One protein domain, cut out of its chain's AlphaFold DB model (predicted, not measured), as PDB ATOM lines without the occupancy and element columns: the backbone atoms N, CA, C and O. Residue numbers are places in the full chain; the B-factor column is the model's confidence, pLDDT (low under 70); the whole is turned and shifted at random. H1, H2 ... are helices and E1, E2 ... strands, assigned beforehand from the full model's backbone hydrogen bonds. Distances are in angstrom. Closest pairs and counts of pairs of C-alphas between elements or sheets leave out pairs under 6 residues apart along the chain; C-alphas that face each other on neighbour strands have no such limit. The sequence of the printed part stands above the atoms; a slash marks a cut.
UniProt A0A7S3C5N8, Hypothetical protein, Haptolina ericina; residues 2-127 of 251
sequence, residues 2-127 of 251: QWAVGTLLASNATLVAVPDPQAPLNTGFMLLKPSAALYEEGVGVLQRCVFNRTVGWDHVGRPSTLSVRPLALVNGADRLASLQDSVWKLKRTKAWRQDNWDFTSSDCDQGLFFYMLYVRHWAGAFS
ATOM      1  N   GLN A   2      10.433  -7.409  13.864       70.56
ATOM      2  CA  GLN A   2      11.796  -7.979  13.884       70.56
ATOM      3  C   GLN A   2      12.793  -7.169  14.724       70.56
ATOM      4  O   GLN A   2      13.466  -7.737  15.572       70.56
ATOM      5  N   TRP A   3      12.821  -5.842  14.562       72.88
ATOM      6  CA  TRP A   3      13.666  -4.973  15.389       72.88
ATOM      7  C   TRP A   3      13.354  -5.097  16.889       72.88
ATOM      8  O   TRP A   3      14.256  -5.326  17.683       72.88
ATOM      9  N   ALA A   4      12.078  -5.023  17.282       74.88
ATOM     10  CA  ALA A   4      11.672  -5.122  18.687       74.88
ATOM     11  C   ALA A   4      11.994  -6.500  19.294       74.88
ATOM     12  O   ALA A   4      12.432  -6.580  20.440       74.88
ATOM     13  N   VAL A   5      11.826  -7.573  18.513       82.25
ATOM     14  CA  VAL A   5      12.231  -8.933  18.896       82.25
ATOM     15  C   VAL A   5      13.749  -9.012  19.054       82.25
ATOM     16  O   VAL A   5      14.212  -9.491  20.082       82.25
ATOM     17  N   GLY A   6      14.522  -8.489  18.099       83.06
ATOM     18  CA  GLY A   6      15.984  -8.444  18.172       83.06
ATOM     19  C   GLY A   6      16.485  -7.687  19.404       83.06
ATOM     20  O   GLY A   6      17.326  -8.200  20.136       83.06
ATOM     21  N   THR A   7      15.905  -6.520  19.694       84.81
ATOM     22  CA  THR A   7      16.212  -5.734  20.897       84.81
ATOM     23  C   THR A   7      15.885  -6.504  22.173       84.81
ATOM     24  O   THR A   7      16.703  -6.541  23.091       84.81
ATOM     25  N   LEU A   8      14.719  -7.158  22.240       88.06
ATOM     26  CA  LEU A   8      14.378  -8.000  23.382       88.06
ATOM     27  C   LEU A   8      15.403  -9.129  23.529       88.06
ATOM     28  O   LEU A   8      16.002  -9.245  24.597       88.06
ATOM     29  N   LEU A   9      15.647  -9.916  22.476       89.56
ATOM     30  CA  LEU A   9      16.590 -11.042  22.464       89.56
ATOM     31  C   LEU A   9      17.998 -10.634  22.911       89.56
ATOM     32  O   LEU A   9      18.578 -11.344  23.728       89.56
ATOM     33  N   ALA A  10      18.485  -9.468  22.484       89.62
ATOM     34  CA  ALA A  10      19.789  -8.926  22.868       89.62
ATOM     35  C   ALA A  10      19.848  -8.327  24.292       89.62
ATOM     36  O   ALA A  10      20.932  -8.028  24.785       89.62
ATOM     37  N   SER A  11      18.706  -8.122  24.955       90.75
ATOM     38  CA  SER A  11      18.631  -7.548  26.305       90.75
ATOM     39  C   SER A  11      18.516  -8.613  27.404       90.75
ATOM     40  O   SER A  11      18.133  -9.752  27.148       90.75
ATOM     41  N   ASN A  12      18.729  -8.213  28.660       92.50
ATOM     42  CA  ASN A  12      18.428  -9.055  29.826       92.50
ATOM     43  C   ASN A  12      16.929  -9.103  30.169       92.50
ATOM     44  O   ASN A  12      16.536  -9.809  31.094       92.50
ATOM     45  N   ALA A  13      16.080  -8.355  29.455       93.12
ATOM     46  CA  ALA A  13      14.646  -8.417  29.682       93.12
ATOM     47  C   ALA A  13      14.086  -9.758  29.199       93.12
ATOM     48  O   ALA A  13      14.489 -10.298  28.168       93.12
ATOM     49  N   THR A  14      13.130 -10.281  29.957       95.50
ATOM     50  CA  THR A  14      12.312 -11.432  29.570       95.50
ATOM     51  C   THR A  14      11.016 -10.966  28.923       95.50
ATOM     52  O   THR A  14      10.526 -11.630  28.019       95.50
ATOM     53  N   LEU A  15      10.483  -9.812  29.327       93.44
ATOM     54  CA  LEU A  15       9.242  -9.271  28.784       93.44
ATOM     55  C   LEU A  15       9.368  -7.789  28.443       93.44
ATOM     56  O   LEU A  15       9.995  -7.028  29.179       93.44
ATOM     57  N   VAL A  16       8.693  -7.387  27.366       90.44
ATOM     58  CA  VAL A  16       8.378  -5.993  27.043       90.44
ATOM     59  C   VAL A  16       6.871  -5.842  26.914       90.44
ATOM     60  O   VAL A  16       6.257  -6.532  26.103       90.44
ATOM     61  N   ALA A  17       6.279  -4.920  27.664       88.50
ATOM     62  CA  ALA A  17       4.867  -4.565  27.533       88.50
ATOM     63  C   ALA A  17       4.653  -3.062  27.723       88.50
ATOM     64  O   ALA A  17       5.575  -2.318  28.064       88.50
ATOM     65  N   VAL A  18       3.422  -2.614  27.504       83.31
ATOM     66  CA  VAL A  18       3.002  -1.235  27.773       83.31
ATOM     67  C   VAL A  18       2.120  -1.244  29.022       83.31
ATOM     68  O   VAL A  18       1.240  -2.101  29.113       83.31
ATOM     69  N   PRO A  19       2.312  -0.341  29.995       84.81
ATOM     70  CA  PRO A  19       1.312  -0.138  31.038       84.81
ATOM     71  C   PRO A  19       0.058   0.499  30.425       84.81
ATOM     72  O   PRO A  19       0.159   1.283  29.479       84.81
ATOM     73  N   ASP A  20      -1.119   0.226  30.983       82.31
ATOM     74  CA  ASP A  20      -2.354   0.908  30.587       82.31
ATOM     75  C   ASP A  20      -2.996   1.636  31.787       82.31
ATOM     76  O   ASP A  20      -2.553   1.485  32.929       82.31
ATOM     77  N   PRO A  21      -4.018   2.489  31.583       85.56
ATOM     78  CA  PRO A  21      -4.622   3.233  32.690       85.56
ATOM     79  C   PRO A  21      -5.228   2.354  33.796       85.56
ATOM     80  O   PRO A  21      -5.422   2.834  34.919       85.56
ATOM     81  N   GLN A  22      -5.552   1.099  33.483       85.75
ATOM     82  CA  GLN A  22      -6.204   0.146  34.366       85.75
ATOM     83  C   GLN A  22      -5.225  -0.812  35.036       85.75
ATOM     84  O   GLN A  22      -5.532  -1.213  36.146       85.75
ATOM     85  N   ALA A  23      -4.074  -1.141  34.452       90.56
ATOM     86  CA  ALA A  23      -3.133  -2.108  35.021       90.56
ATOM     87  C   ALA A  23      -1.654  -1.696  34.854       90.56
ATOM     88  O   ALA A  23      -1.299  -1.056  33.864       90.56
ATOM     89  N   PRO A  24      -0.760  -2.111  35.780       92.25
ATOM     90  CA  PRO A  24       0.690  -1.876  35.692       92.25
ATOM     91  C   PRO A  24       1.347  -2.395  34.413       92.25
ATOM     92  O   PRO A  24       2.441  -1.968  34.059       92.25
ATOM     93  N   LEU A  25       0.689  -3.339  33.750       90.31
ATOM     94  CA  LEU A  25       1.142  -3.994  32.545       90.31
ATOM     95  C   LEU A  25      -0.078  -4.456  31.753       90.31
ATOM     96  O   LEU A  25      -0.975  -5.056  32.335       90.31
ATOM     97  N   ASN A  26      -0.074  -4.243  30.438       86.62
ATOM     98  CA  ASN A  26      -1.054  -4.802  29.519       86.62
ATOM     99  C   ASN A  26      -0.476  -6.040  28.813       86.62
ATOM    100  O   ASN A  26       0.386  -5.949  27.943       86.62
ATOM    101  N   THR A  27      -0.980  -7.214  29.166       85.94
ATOM    102  CA  THR A  27      -0.612  -8.517  28.575       85.94
ATOM    103  C   THR A  27      -1.288  -8.829  27.252       85.94
ATOM    104  O   THR A  27      -0.879  -9.754  26.555       85.94
ATOM    105  N   GLY A  28      -2.322  -8.074  26.872       77.56
ATOM    106  CA  GLY A  28      -2.921  -8.225  25.552       77.56
ATOM    107  C   GLY A  28      -2.011  -7.678  24.452       77.56
ATOM    108  O   GLY A  28      -2.355  -7.801  23.276       77.56
ATOM    109  N   PHE A  29      -0.889  -7.052  24.820       77.38
ATOM    110  CA  PHE A  29       0.167  -6.656  23.909       77.38
ATOM    111  C   PHE A  29       1.549  -6.696  24.575       77.38
ATOM    112  O   PHE A  29       1.996  -5.724  25.185       77.38
ATOM    113  N   MET A  30       2.243  -7.826  24.432       87.56
ATOM    114  CA  MET A  30       3.578  -8.023  24.995       87.56
ATOM    115  C   MET A  30       4.484  -8.845  24.076       87.56
ATOM    116  O   MET A  30       4.014  -9.670  23.295       87.56
ATOM    117  N   LEU A  31       5.793  -8.638  24.206       87.00
ATOM    118  CA  LEU A  31       6.824  -9.554  23.721       87.00
ATOM    119  C   LEU A  31       7.412 -10.285  24.923       87.00
ATOM    120  O   LEU A  31       7.777  -9.640  25.901       87.00
ATOM    121  N   LEU A  32       7.516 -11.608  24.845       91.31
ATOM    122  CA  LEU A  32       7.980 -12.459  25.938       91.31
ATOM    123  C   LEU A  32       9.013 -13.464  25.415       91.31
ATOM    124  O   LEU A  32       8.783 -14.107  24.393       91.31
ATOM    125  N   LYS A  33      10.126 -13.624  26.133       93.81
ATOM    126  CA  LYS A  33      11.059 -14.740  25.959       93.81
ATOM    127  C   LYS A  33      10.528 -15.953  26.726       93.81
ATOM    128  O   LYS A  33      10.356 -15.849  27.943       93.81
ATOM    129  N   PRO A  34      10.274 -17.092  26.065       92.00
ATOM    130  CA  PRO A  34       9.883 -18.310  26.762       92.00
ATOM    131  C   PRO A  34      10.964 -18.757  27.756       92.00
ATOM    132  O   PRO A  34      12.156 -18.685  27.463       92.00
ATOM    133  N   SER A  35      10.545 -19.237  28.926       95.19
ATOM    134  CA  SER A  35      11.429 -19.810  29.945       95.19
ATOM    135  C   SER A  35      10.671 -20.871  30.733       95.19
ATOM    136  O   SER A  35       9.671 -20.558  31.382       95.19
ATOM    137  N   ALA A  36      11.146 -22.119  30.679       94.50
ATOM    138  CA  ALA A  36      10.532 -23.234  31.402       94.50
ATOM    139  C   ALA A  36      10.539 -22.991  32.919       94.50
ATOM    140  O   ALA A  36       9.510 -23.139  33.565       94.50
ATOM    141  N   ALA A  37      11.655 -22.495  33.460       96.50
ATOM    142  CA  ALA A  37      11.780 -22.203  34.887       96.50
ATOM    143  C   ALA A  37      10.770 -21.140  35.362       96.50
ATOM    144  O   ALA A  37      10.111 -21.326  36.382       96.50
ATOM    145  N   LEU A  38      10.595 -20.046  34.604       96.12
ATOM    146  CA  LEU A  38       9.608 -19.012  34.952       96.12
ATOM    147  C   LEU A  38       8.169 -19.510  34.799       96.12
ATOM    148  O   LEU A  38       7.298 -19.102  35.565       96.12
ATOM    149  N   TYR A  39       7.918 -20.378  33.816       93.62
ATOM    150  CA  TYR A  39       6.616 -21.009  33.632       93.62
ATOM    151  C   TYR A  39       6.263 -21.908  34.822       93.62
ATOM    152  O   TYR A  39       5.212 -21.721  35.431       93.62
ATOM    153  N   GLU A  40       7.151 -22.832  35.195       94.38
ATOM    154  CA  GLU A  40       6.956 -23.748  36.326       94.38
ATOM    155  C   GLU A  40       6.761 -22.987  37.642       94.38
ATOM    156  O   GLU A  40       5.842 -23.281  38.410       94.38
ATOM    157  N   GLU A  41       7.566 -21.950  37.882       96.62
ATOM    158  CA  GLU A  41       7.418 -21.109  39.067       96.62
ATOM    159  C   GLU A  41       6.084 -20.347  39.068       96.62
ATOM    160  O   GLU A  41       5.405 -20.292  40.097       96.62
ATOM    161  N   GLY A  42       5.673 -19.800  37.919       92.56
ATOM    162  CA  GLY A  42       4.387 -19.120  37.759       92.56
ATOM    163  C   GLY A  42       3.197 -20.052  38.001       92.56
ATOM    164  O   GLY A  42       2.259 -19.681  38.708       92.56
ATOM    165  N   VAL A  43       3.259 -21.288  37.494       89.38
ATOM    166  CA  VAL A  43       2.276 -22.340  37.799       89.38
ATOM    167  C   VAL A  43       2.247 -22.621  39.301       89.38
ATOM    168  O   VAL A  43       1.166 -22.675  39.886       89.38
ATOM    169  N   GLY A  44       3.408 -22.712  39.951       88.69
ATOM    170  CA  GLY A  44       3.496 -22.882  41.399       88.69
ATOM    171  C   GLY A  44       2.846 -21.737  42.188       88.69
ATOM    172  O   GLY A  44       2.169 -21.990  43.183       88.69
ATOM    173  N   VAL A  45       3.012 -20.479  41.757       90.56
ATOM    174  CA  VAL A  45       2.331 -19.311  42.359       90.56
ATOM    175  C   VAL A  45       0.812 -19.437  42.224       90.56
ATOM    176  O   VAL A  45       0.094 -19.303  43.216       90.56
ATOM    177  N   LEU A  46       0.323 -19.759  41.023       83.56
ATOM    178  CA  LEU A  46      -1.108 -19.939  40.763       83.56
ATOM    179  C   LEU A  46      -1.711 -21.081  41.591       83.56
ATOM    180  O   LEU A  46      -2.787 -20.920  42.163       83.56
ATOM    181  N   GLN A  47      -1.011 -22.212  41.699       79.75
ATOM    182  CA  GLN A  47      -1.465 -23.377  42.462       79.75
ATOM    183  C   GLN A  47      -1.575 -23.101  43.964       79.75
ATOM    184  O   GLN A  47      -2.486 -23.621  44.606       79.75
ATOM    185  N   ARG A  48      -0.688 -22.269  44.532       86.31
ATOM    186  CA  ARG A  48      -0.801 -21.836  45.936       86.31
ATOM    187  C   ARG A  48      -2.020 -20.946  46.177       86.31
ATOM    188  O   ARG A  48      -2.527 -20.925  47.293       86.31
ATOM    189  N   CYS A  49      -2.469 -20.218  45.152       80.88
ATOM    190  CA  CYS A  49      -3.643 -19.344  45.199       80.88
ATOM    191  C   CYS A  49      -3.592 -18.299  46.339       80.88
ATOM    192  O   CYS A  49      -4.610 -17.920  46.914       80.88
ATOM    193  N   VAL A  50      -2.394 -17.807  46.679       88.94
ATOM    194  CA  VAL A  50      -2.205 -16.769  47.706       88.94
ATOM    195  C   VAL A  50      -2.251 -15.399  47.037       88.94
ATOM    196  O   VAL A  50      -1.221 -14.814  46.699       88.94
ATOM    197  N   PHE A  51      -3.466 -14.899  46.823       89.56
ATOM    198  CA  PHE A  51      -3.707 -13.563  46.286       89.56
ATOM    199  C   PHE A  51      -4.569 -12.732  47.236       89.56
ATOM    200  O   PHE A  51      -5.591 -13.186  47.746       89.56
ATOM    201  N   ASN A  52      -4.179 -11.474  47.434       91.94
ATOM    202  CA  ASN A  52      -4.944 -10.512  48.211       91.94
ATOM    203  C   ASN A  52      -5.068  -9.188  47.446       91.94
ATOM    204  O   ASN A  52      -4.075  -8.625  46.998       91.94
ATOM    205  N   ARG A  53      -6.278  -8.627  47.346       92.25
ATOM    206  CA  ARG A  53      -6.503  -7.377  46.596       92.25
ATOM    207  C   ARG A  53      -5.785  -6.162  47.175       92.25
ATOM    208  O   ARG A  53      -5.588  -5.193  46.459       92.25
ATOM    209  N   THR A  54      -5.386  -6.171  48.440       93.94
ATOM    210  CA  THR A  54      -4.630  -5.068  49.045       93.94
ATOM    211  C   THR A  54      -3.130  -5.229  48.820       93.94
ATOM    212  O   THR A  54      -2.476  -4.268  48.431       93.94
ATOM    213  N   VAL A  55      -2.581  -6.426  49.043       96.56
ATOM    214  CA  VAL A  55      -1.119  -6.649  49.107       96.56
ATOM    215  C   VAL A  55      -0.565  -7.591  48.032       96.56
ATOM    216  O   VAL A  55       0.626  -7.890  48.029       96.56
ATOM    217  N   GLY A  56      -1.409  -8.045  47.112       95.75
ATOM    218  CA  GLY A  56      -1.028  -8.807  45.930       95.75
ATOM    219  C   GLY A  56      -0.730 -10.277  46.177       95.75
ATOM    220  O   GLY A  56      -1.181 -10.880  47.152       95.75
ATOM    221  N   TRP A  57       0.025 -10.840  45.238       95.81
ATOM    222  CA  TRP A  57       0.514 -12.215  45.262       95.81
ATOM    223  C   TRP A  57       1.535 -12.430  46.370       95.81
ATOM    224  O   TRP A  57       2.414 -11.589  46.570       95.81
ATOM    225  N   ASP A  58       1.412 -13.553  47.081       96.38
ATOM    226  CA  ASP A  58       2.299 -13.944  48.185       96.38
ATOM    227  C   ASP A  58       2.513 -12.802  49.213       96.38
ATOM    228  O   ASP A  58       3.574 -12.680  49.822       96.38
ATOM    229  N   HIS A  59       1.505 -11.934  49.384       97.00
ATOM    230  CA  HIS A  59       1.542 -10.743  50.241       97.00
ATOM    231  C   HIS A  59       2.754  -9.817  50.014       97.00
ATOM    232  O   HIS A  59       3.262  -9.211  50.957       97.00
ATOM    233  N   VAL A  60       3.210  -9.677  48.764       97.19
ATOM    234  CA  VAL A  60       4.419  -8.913  48.406       97.19
ATOM    235  C   VAL A  60       4.377  -7.426  48.791       97.19
ATOM    236  O   VAL A  60       5.420  -6.783  48.912       97.19
ATOM    237  N   GLY A  61       3.184  -6.870  49.003       97.94
ATOM    238  CA  GLY A  61       2.977  -5.513  49.493       97.94
ATOM    239  C   GLY A  61       2.091  -4.674  48.578       97.94
ATOM    240  O   GLY A  61       1.657  -5.097  47.502       97.94
ATOM    241  N   ARG A  62       1.799  -3.452  49.024       97.69
ATOM    242  CA  ARG A  62       1.007  -2.501  48.239       97.69
ATOM    243  C   ARG A  62       1.851  -1.904  47.112       97.69
ATOM    244  O   ARG A  62       3.053  -1.734  47.307       97.69
ATOM    245  N   PRO A  63       1.264  -1.522  45.966       96.44
ATOM    246  CA  PRO A  63       1.985  -0.908  44.850       96.44
ATOM    247  C   PRO A  63       2.945   0.227  45.237       96.44
ATOM    248  O   PRO A  63       4.073   0.261  44.747       96.44
ATOM    249  N   SER A  64       2.557   1.122  46.151       95.00
ATOM    250  CA  SER A  64       3.411   2.224  46.622       95.00
ATOM    251  C   SER A  64       4.657   1.769  47.389       95.00
ATOM    252  O   SER A  64       5.642   2.505  47.424       95.00
ATOM    253  N   THR A  65       4.640   0.564  47.967       96.06
ATOM    254  CA  THR A  65       5.756  -0.005  48.735       96.06
ATOM    255  C   THR A  65       6.643  -0.935  47.904       96.06
ATOM    256  O   THR A  65       7.680  -1.378  48.391       96.06
ATOM    257  N   LEU A  66       6.259  -1.264  46.664       95.06
ATOM    258  CA  LEU A  66       7.019  -2.196  45.827       95.06
ATOM    259  C   LEU A  66       8.299  -1.551  45.282       95.06
ATOM    260  O   LEU A  66       8.280  -0.452  44.724       95.06
ATOM    261  N   SER A  67       9.411  -2.290  45.339       90.56
ATOM    262  CA  SER A  67      10.626  -1.933  44.599       90.56
ATOM    263  C   SER A  67      10.526  -2.452  43.165       90.56
ATOM    264  O   SER A  67      10.978  -3.551  42.851       90.56
ATOM    265  N   VAL A  68       9.904  -1.660  42.292       90.31
ATOM    266  CA  VAL A  68       9.788  -1.981  40.864       90.31
ATOM    267  C   VAL A  68      10.962  -1.376  40.105       90.31
ATOM    268  O   VAL A  68      11.207  -0.171  40.187       90.31
ATOM    269  N   ARG A  69      11.686  -2.209  39.354       86.88
ATOM    270  CA  ARG A  69      12.886  -1.811  38.601       86.88
ATOM    271  C   ARG A  69      12.776  -2.264  37.146       86.88
ATOM    272  O   ARG A  69      13.343  -3.294  36.793       86.88
ATOM    273  N   PRO A  70      12.027  -1.533  36.301       88.81
ATOM    274  CA  PRO A  70      11.921  -1.879  34.893       88.81
ATOM    275  C   PRO A  70      13.302  -1.826  34.239       88.81
ATOM    276  O   PRO A  70      14.095  -0.927  34.520       88.81
ATOM    277  N   LEU A  71      13.588  -2.774  33.356       88.81
ATOM    278  CA  LEU A  71      14.783  -2.742  32.529       88.81
ATOM    279  C   LEU A  71      14.596  -1.732  31.396       88.81
ATOM    280  O   LEU A  71      13.520  -1.609  30.812       88.81
ATOM    281  N   ALA A  72      15.668  -1.015  31.077       84.94
ATOM    282  CA  ALA A  72      15.708  -0.150  29.911       84.94
ATOM    283  C   ALA A  72      16.204  -0.945  28.703       84.94
ATOM    284  O   ALA A  72      17.209  -1.648  28.794       84.94
ATOM    285  N   LEU A  73      15.517  -0.792  27.574       81.75
ATOM    286  CA  LEU A  73      15.891  -1.416  26.299       81.75
ATOM    287  C   LEU A  73      16.763  -0.504  25.422       81.75
ATOM    288  O   LEU A  73      17.118  -0.878  24.309       81.75
ATOM    289  N   VAL A  74      17.082   0.697  25.913       75.88
ATOM    290  CA  VAL A  74      17.907   1.704  25.237       75.88
ATOM    291  C   VAL A  74      19.189   1.964  26.034       75.88
ATOM    292  O   VAL A  74      19.209   1.847  27.263       75.88
ATOM    293  N   ASN A  75      20.261   2.325  25.329       69.06
ATOM    294  CA  ASN A  75      21.578   2.611  25.904       69.06
ATOM    295  C   ASN A  75      21.804   4.125  26.077       69.06
ATOM    296  O   ASN A  75      21.096   4.941  25.496       69.06
ATOM    297  N   GLY A  76      22.825   4.509  26.851       67.81
ATOM    298  CA  GLY A  76      23.275   5.905  26.951       67.81
ATOM    299  C   GLY A  76      22.326   6.836  27.718       67.81
ATOM    300  O   GLY A  76      21.632   6.405  28.637       67.81
ATOM    301  N   ALA A  77      22.325   8.128  27.373       64.62
ATOM    302  CA  ALA A  77      21.539   9.162  28.060       64.62
ATOM    303  C   ALA A  77      20.017   8.911  27.991       64.62
ATOM    304  O   ALA A  77      19.301   9.178  28.959       64.62
ATOM    305  N   ASP A  78      19.542   8.295  26.905       73.38
ATOM    306  CA  ASP A  78      18.132   7.934  26.709       73.38
ATOM    307  C   ASP A  78      17.646   6.872  27.703       73.38
ATOM    308  O   ASP A  78      16.449   6.769  27.990       73.38
ATOM    309  N   ARG A  79      18.575   6.114  28.303       77.94
ATOM    310  CA  ARG A  79      18.279   5.103  29.322       77.94
ATOM    311  C   ARG A  79      17.604   5.709  30.543       77.94
ATOM    312  O   ARG A  79      16.598   5.180  31.011       77.94
ATOM    313  N   LEU A  80      18.153   6.799  31.077       75.12
ATOM    314  CA  LEU A  80      17.636   7.400  32.306       75.12
ATOM    315  C   LEU A  80      16.247   8.007  32.076       75.12
ATOM    316  O   LEU A  80      15.342   7.772  32.875       75.12
ATOM    317  N   ALA A  81      16.067   8.715  30.959       76.12
ATOM    318  CA  ALA A  81      14.780   9.282  30.570       76.12
ATOM    319  C   ALA A  81      13.717   8.187  30.366       76.12
ATOM    320  O   ALA A  81      12.606   8.298  30.884       76.12
ATOM    321  N   SER A  82      14.075   7.087  29.694       78.12
ATOM    322  CA  SER A  82      13.188   5.934  29.486       78.12
ATOM    323  C   SER A  82      12.748   5.278  30.803       78.12
ATOM    324  O   SER A  82      11.575   4.929  30.967       78.12
ATOM    325  N   LEU A  83      13.658   5.150  31.774       81.75
ATOM    326  CA  LEU A  83      13.340   4.612  33.100       81.75
ATOM    327  C   LEU A  83      12.435   5.549  33.905       81.75
ATOM    328  O   LEU A  83      11.498   5.089  34.559       81.75
ATOM    329  N   GLN A  84      12.686   6.855  33.855       83.44
ATOM    330  CA  GLN A  84      11.845   7.841  34.533       83.44
ATOM    331  C   GLN A  84      10.426   7.863  33.955       83.44
ATOM    332  O   GLN A  84       9.461   7.830  34.720       83.44
ATOM    333  N   ASP A  85      10.293   7.840  32.627       83.31
ATOM    334  CA  ASP A  85       8.997   7.747  31.948       83.31
ATOM    335  C   ASP A  85       8.260   6.449  32.311       83.31
ATOM    336  O   ASP A  85       7.083   6.471  32.666       83.31
ATOM    337  N   SER A  86       8.972   5.323  32.323       84.25
ATOM    338  CA  SER A  86       8.446   4.023  32.750       84.25
ATOM    339  C   SER A  86       7.846   4.062  34.160       84.25
ATOM    340  O   SER A  86       6.711   3.633  34.381       84.25
ATOM    341  N   VAL A  87       8.587   4.619  35.122       84.50
ATOM    342  CA  VAL A  87       8.123   4.776  36.507       84.50
ATOM    343  C   VAL A  87       6.946   5.750  36.585       84.50
ATOM    344  O   VAL A  87       5.991   5.514  37.327       84.50
ATOM    345  N   TRP A  88       6.981   6.839  35.818       86.50
ATOM    346  CA  TRP A  88       5.884   7.800  35.767       86.50
ATOM    347  C   TRP A  88       4.597   7.180  35.208       86.50
ATOM    348  O   TRP A  88       3.528   7.362  35.795       86.50
ATOM    349  N   LYS A  89       4.681   6.385  34.134       84.81
ATOM    350  CA  LYS A  89       3.534   5.664  33.561       84.81
ATOM    351  C   LYS A  89       2.943   4.677  34.558       84.81
ATOM    352  O   LYS A  89       1.729   4.673  34.749       84.81
ATOM    353  N   LEU A  90       3.789   3.915  35.256       89.00
ATOM    354  CA  LEU A  90       3.357   3.014  36.326       89.00
ATOM    355  C   LEU A  90       2.532   3.739  37.392       89.00
ATOM    356  O   LEU A  90       1.440   3.285  37.736       89.00
ATOM    357  N   LYS A  91       2.997   4.908  37.849       91.25
ATOM    358  CA  LYS A  91       2.301   5.724  38.859       91.25
ATOM    359  C   LYS A  91       0.912   6.207  38.423       91.25
ATOM    360  O   LYS A  91       0.103   6.574  39.271       91.25
ATOM    361  N   ARG A  92       0.608   6.204  37.121       90.69
ATOM    362  CA  ARG A  92      -0.703   6.600  36.574       90.69
ATOM    363  C   ARG A  92      -1.705   5.451  36.470       90.69
ATOM    364  O   ARG A  92      -2.891   5.699  36.246       90.69
ATOM    365  N   THR A  93      -1.252   4.216  36.628       92.56
ATOM    366  CA  THR A  93      -2.107   3.023  36.548       92.56
ATOM    367  C   THR A  93      -3.086   2.988  37.726       92.56
ATOM    368  O   THR A  93      -2.848   3.615  38.763       92.56
ATOM    369  N   LYS A  94      -4.212   2.269  37.597       92.12
ATOM    370  CA  LYS A  94      -5.176   2.093  38.702       92.12
ATOM    371  C   LYS A  94      -4.492   1.549  39.963       92.12
ATOM    372  O   LYS A  94      -4.743   2.078  41.039       92.12
ATOM    373  N   ALA A  95      -3.582   0.585  39.808       94.56
ATOM    374  CA  ALA A  95      -2.859  -0.042  40.913       94.56
ATOM    375  C   ALA A  95      -2.114   0.976  41.789       94.56
ATOM    376  O   ALA A  95      -2.283   0.990  43.003       94.56
ATOM    377  N   TRP A  96      -1.339   1.879  41.179       95.88
ATOM    378  CA  TRP A  96      -0.616   2.914  41.926       95.88
ATOM    379  C   TRP A  96      -1.530   4.016  42.450       95.88
ATOM    380  O   TRP A  96      -1.318   4.502  43.556       95.88
ATOM    381  N   ARG A  97      -2.551   4.412  41.683       95.94
ATOM    382  CA  ARG A  97      -3.487   5.461  42.116       95.94
ATOM    383  C   ARG A  97      -4.341   5.035  43.307       95.94
ATOM    384  O   ARG A  97      -4.673   5.877  44.131       95.94
ATOM    385  N   GLN A  98      -4.720   3.761  43.371       96.25
ATOM    386  CA  GLN A  98      -5.530   3.204  44.459       96.25
ATOM    387  C   GLN A  98      -4.696   2.500  45.533       96.25
ATOM    388  O   GLN A  98      -5.246   2.060  46.540       96.25
ATOM    389  N   ASP A  99      -3.386   2.396  45.311       97.50
ATOM    390  CA  ASP A  99      -2.427   1.721  46.178       97.50
ATOM    391  C   ASP A  99      -2.862   0.308  46.597       97.50
ATOM    392  O   ASP A  99      -2.758  -0.106  47.753       97.50
ATOM    393  N   ASN A 100      -3.383  -0.449  45.635       96.81
ATOM    394  CA  ASN A 100      -3.831  -1.817  45.846       96.81
ATOM    395  C   ASN A 100      -3.721  -2.643  44.554       96.81
ATOM    396  O   ASN A 100      -3.469  -2.132  43.463       96.81
ATOM    397  N   TRP A 101      -3.914  -3.948  44.687       95.38
ATOM    398  CA  TRP A 101      -3.982  -4.898  43.586       95.38
ATOM    399  C   TRP A 101      -5.419  -5.085  43.075       95.38
ATOM    400  O   TRP A 101      -5.717  -6.104  42.472       95.38
ATOM    401  N   ASP A 102      -6.341  -4.143  43.283       89.81
ATOM    402  CA  ASP A 102      -7.678  -4.183  42.676       89.81
ATOM    403  C   ASP A 102      -7.635  -3.556  41.276       89.81
ATOM    404  O   ASP A 102      -8.170  -2.482  41.015       89.81
ATOM    405  N   PHE A 103      -6.954  -4.210  40.343       89.19
ATOM    406  CA  PHE A 103      -6.870  -3.777  38.952       89.19
ATOM    407  C   PHE A 103      -7.218  -4.906  37.982       89.19
ATOM    408  O   PHE A 103      -7.397  -6.052  38.379       89.19
ATOM    409  N   THR A 104      -7.364  -4.582  36.695       82.50
ATOM    410  CA  THR A 104      -7.787  -5.554  35.678       82.50
ATOM    411  C   THR A 104      -6.835  -6.752  35.624       82.50
ATOM    412  O   THR A 104      -5.642  -6.574  35.405       82.50
ATOM    413  N   SER A 105      -7.375  -7.968  35.758       84.44
ATOM    414  CA  SER A 105      -6.616  -9.233  35.796       84.44
ATOM    415  C   SER A 105      -5.553  -9.329  36.904       84.44
ATOM    416  O   SER A 105      -4.531  -9.993  36.720       84.44
ATOM    417  N   SER A 106      -5.703  -8.630  38.028       90.00
ATOM    418  CA  SER A 106      -4.660  -8.615  39.063       90.00
ATOM    419  C   SER A 106      -4.440  -9.966  39.758       90.00
ATOM    420  O   SER A 106      -3.320 -10.278  40.163       90.00
ATOM    421  N   ASP A 107      -5.485 -10.780  39.854       84.00
ATOM    422  CA  ASP A 107      -5.504 -12.133  40.422       84.00
ATOM    423  C   ASP A 107      -5.243 -13.235  39.384       84.00
ATOM    424  O   ASP A 107      -5.314 -14.424  39.687       84.00
ATOM    425  N   CYS A 108      -4.924 -12.850  38.150       84.12
ATOM    426  CA  CYS A 108      -4.598 -13.768  37.073       84.12
ATOM    427  C   CYS A 108      -3.517 -13.152  36.184       84.12
ATOM    428  O   CYS A 108      -2.420 -12.896  36.657       84.12
ATOM    429  N   ASP A 109      -3.800 -12.916  34.907       88.31
ATOM    430  CA  ASP A 109      -2.794 -12.638  33.893       88.31
ATOM    431  C   ASP A 109      -1.935 -11.382  34.226       88.31
ATOM    432  O   ASP A 109      -0.737 -11.511  34.486       88.31
ATOM    433  N   GLN A 110      -2.517 -10.174  34.308       91.44
ATOM    434  CA  GLN A 110      -1.727  -8.932  34.306       91.44
ATOM    435  C   GLN A 110      -0.999  -8.785  35.631       91.44
ATOM    436  O   GLN A 110       0.160  -8.370  35.665       91.44
ATOM    437  N   GLY A 111      -1.661  -9.169  36.723       93.56
ATOM    438  CA  GLY A 111      -1.040  -9.170  38.033       93.56
ATOM    439  C   GLY A 111       0.015 -10.255  38.195       93.56
ATOM    440  O   GLY A 111       1.059  -9.950  38.763       93.56
ATOM    441  N   LEU A 112      -0.175 -11.469  37.664       94.50
ATOM    442  CA  LEU A 112       0.840 -12.525  37.747       94.50
ATOM    443  C   LEU A 112       2.084 -12.160  36.937       94.50
ATOM    444  O   LEU A 112       3.190 -12.239  37.466       94.50
ATOM    445  N   PHE A 113       1.932 -11.720  35.683       96.00
ATOM    446  CA  PHE A 113       3.074 -11.298  34.864       96.00
ATOM    447  C   PHE A 113       3.798 -10.107  35.495       96.00
ATOM    448  O   PHE A 113       5.030 -10.083  35.531       96.00
ATOM    449  N   PHE A 114       3.054  -9.145  36.050       96.19
ATOM    450  CA  PHE A 114       3.646  -8.026  36.773       96.19
ATOM    451  C   PHE A 114       4.405  -8.483  38.030       96.19
ATOM    452  O   PHE A 114       5.570  -8.126  38.212       96.19
ATOM    453  N   TYR A 115       3.784  -9.318  38.863       97.12
ATOM    454  CA  TYR A 115       4.388  -9.884  40.068       97.12
ATOM    455  C   TYR A 115       5.675 -10.649  39.749       97.12
ATOM    456  O   TYR A 115       6.737 -10.331  40.286       97.12
ATOM    457  N   MET A 116       5.606 -11.607  38.827       97.50
ATOM    458  CA  MET A 116       6.743 -12.448  38.470       97.50
ATOM    459  C   MET A 116       7.876 -11.619  37.867       97.50
ATOM    460  O   MET A 116       9.013 -11.694  38.325       97.50
ATOM    461  N   LEU A 117       7.590 -10.788  36.865       96.88
ATOM    462  CA  LEU A 117       8.646 -10.206  36.035       96.88
ATOM    463  C   LEU A 117       9.106  -8.826  36.502       96.88
ATOM    464  O   LEU A 117      10.262  -8.486  36.281       96.88
ATOM    465  N   TYR A 118       8.267  -8.027  37.160       95.50
ATOM    466  CA  TYR A 118       8.648  -6.672  37.590       95.50
ATOM    467  C   TYR A 118       8.942  -6.572  39.079       95.50
ATOM    468  O   TYR A 118       9.709  -5.691  39.472       95.50
ATOM    469  N   VAL A 119       8.346  -7.441  39.897       96.06
ATOM    470  CA  VAL A 119       8.491  -7.391  41.357       96.06
ATOM    471  C   VAL A 119       9.482  -8.443  41.846       96.06
ATOM    472  O   VAL A 119      10.412  -8.097  42.568       96.06
ATOM    473  N   ARG A 120       9.310  -9.704  41.435       96.19
ATOM    474  CA  ARG A 120      10.102 -10.838  41.930       96.19
ATOM    475  C   ARG A 120      11.438 -11.002  41.205       96.19
ATOM    476  O   ARG A 120      12.459 -11.153  41.866       96.19
ATOM    477  N   HIS A 121      11.440 -10.932  39.871       96.31
ATOM    478  CA  HIS A 121      12.633 -11.225  39.055       96.31
ATOM    479  C   HIS A 121      13.323 -10.008  38.431       96.31
ATOM    480  O   HIS A 121      14.406 -10.150  37.874       96.31
ATOM    481  N   TRP A 122      12.707  -8.820  38.480       95.75
ATOM    482  CA  TRP A 122      13.217  -7.595  37.830       95.75
ATOM    483  C   TRP A 122      13.640  -7.797  36.358       95.75
ATOM    484  O   TRP A 122      14.602  -7.206  35.870       95.75
ATOM    485  N   ALA A 123      12.902  -8.646  35.646       95.81
ATOM    486  CA  ALA A 123      13.138  -9.058  34.268       95.81
ATOM    487  C   ALA A 123      12.190  -8.380  33.258       95.81
ATOM    488  O   ALA A 123      12.255  -8.654  32.059       95.81
ATOM    489  N   GLY A 124      11.278  -7.524  33.719       93.56
ATOM    490  CA  GLY A 124      10.346  -6.778  32.878       93.56
ATOM    491  C   GLY A 124      10.919  -5.449  32.386       93.56
ATOM    492  O   GLY A 124      11.565  -4.723  33.138       93.56
ATOM    493  N   ALA A 125      10.637  -5.097  31.136       91.62
ATOM    494  CA  ALA A 125      10.891  -3.787  30.550       91.62
ATOM    495  C   ALA A 125       9.576  -3.175  30.061       91.62
ATOM    496  O   ALA A 125       8.677  -3.890  29.622       91.62
ATOM    497  N   PHE A 126       9.446  -1.853  30.098       88.81
ATOM    498  CA  PHE A 126       8.372  -1.210  29.344       88.81
ATOM    499  C   PHE A 126       8.863  -0.844  27.957       88.81
ATOM    500  O   PHE A 126      10.038  -0.517  27.770       88.81
ATOM    501  N   SER A 127       7.969  -0.886  26.973       79.69
ATOM    502  CA  SER A 127       8.290  -0.290  25.683       79.69
ATOM    503  C   SER A 127       8.598   1.189  25.903       79.69
ATOM    504  O   SER A 127       7.826   1.887  26.575       79.69
TER     505      SER A 127
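Overview. This is residues 2 to 127 of the 251 residues of the protein "Hypothetical protein" of Haptolina ericina (UniProt A0A7S3C5N8). H5 lies in the middle, over a small three-stranded sheet, with H2 to one side and the long H3 to the other. H1 grazes the sheet, and residues 49 to 76 run from H2 round to H3. H3 and H5 on one face of the sheet make two layers; the mixed sheet has the order E2, E1, E3. The 126 printed residues include five named helices and three named strands, in the order H1 E1 E2 H2 H3 H4 H5 E3, class mixed; the whole is compact, radius of gyration of the C-alphas 13.9 A, spans 38 by 33 by 23 A.

Arrangement. Begin at H1, residues 2 to 10, which only grazes the sheet with residues 4 to 9. Next, E1, residues 15 to 18, and E2, residues 26 to 32, form an antiparallel hairpin; look for N 16 and O 31, 2.8 A apart, within hydrogen-bond range. H2, residues 36 to 48, is not on the sheet. H3, residues 77 to 92, is on the sheet, and is close but not clearly touching H4, residues 94 to 98, where the closest C-alphas, Lys 91 and Arg 97, are 6.6 A apart. H5, residues 109 to 120, has a height over the sheet of 9.0 A. H2 and H5 only just touch, with 3 pairs of C-alphas within 8 A, the closest Gly 42 and Met 116 at 7.1 A, at a steep tilt of 67 degrees, opposite ways. E3, residues 124 to 126, is parallel to E1, with N 125 and O 15 within hydrogen-bond range at 2.8 A. Every O i to N i+4 pair is within range in H1, H2 and H4; H3 has 11 of 12, H5 7 of 8.

Along the chain. Find C-alpha 2 at (11.796, -7.979, 13.884), where H1 begins. From first to last C-alpha H2 measures 18.5 A, H3 24.0 A and H5 15.3 A. E3 ends at C-alpha 126, (8.372, -1.210, 29.344).

Size, cuts and confidence. The C-alphas farthest apart, Gln 47 and Ala 77, are 42.4 A apart. The printed part has no cut; the link from H2 to H3 is long. Confidence is under 70 at residues 75 to 77.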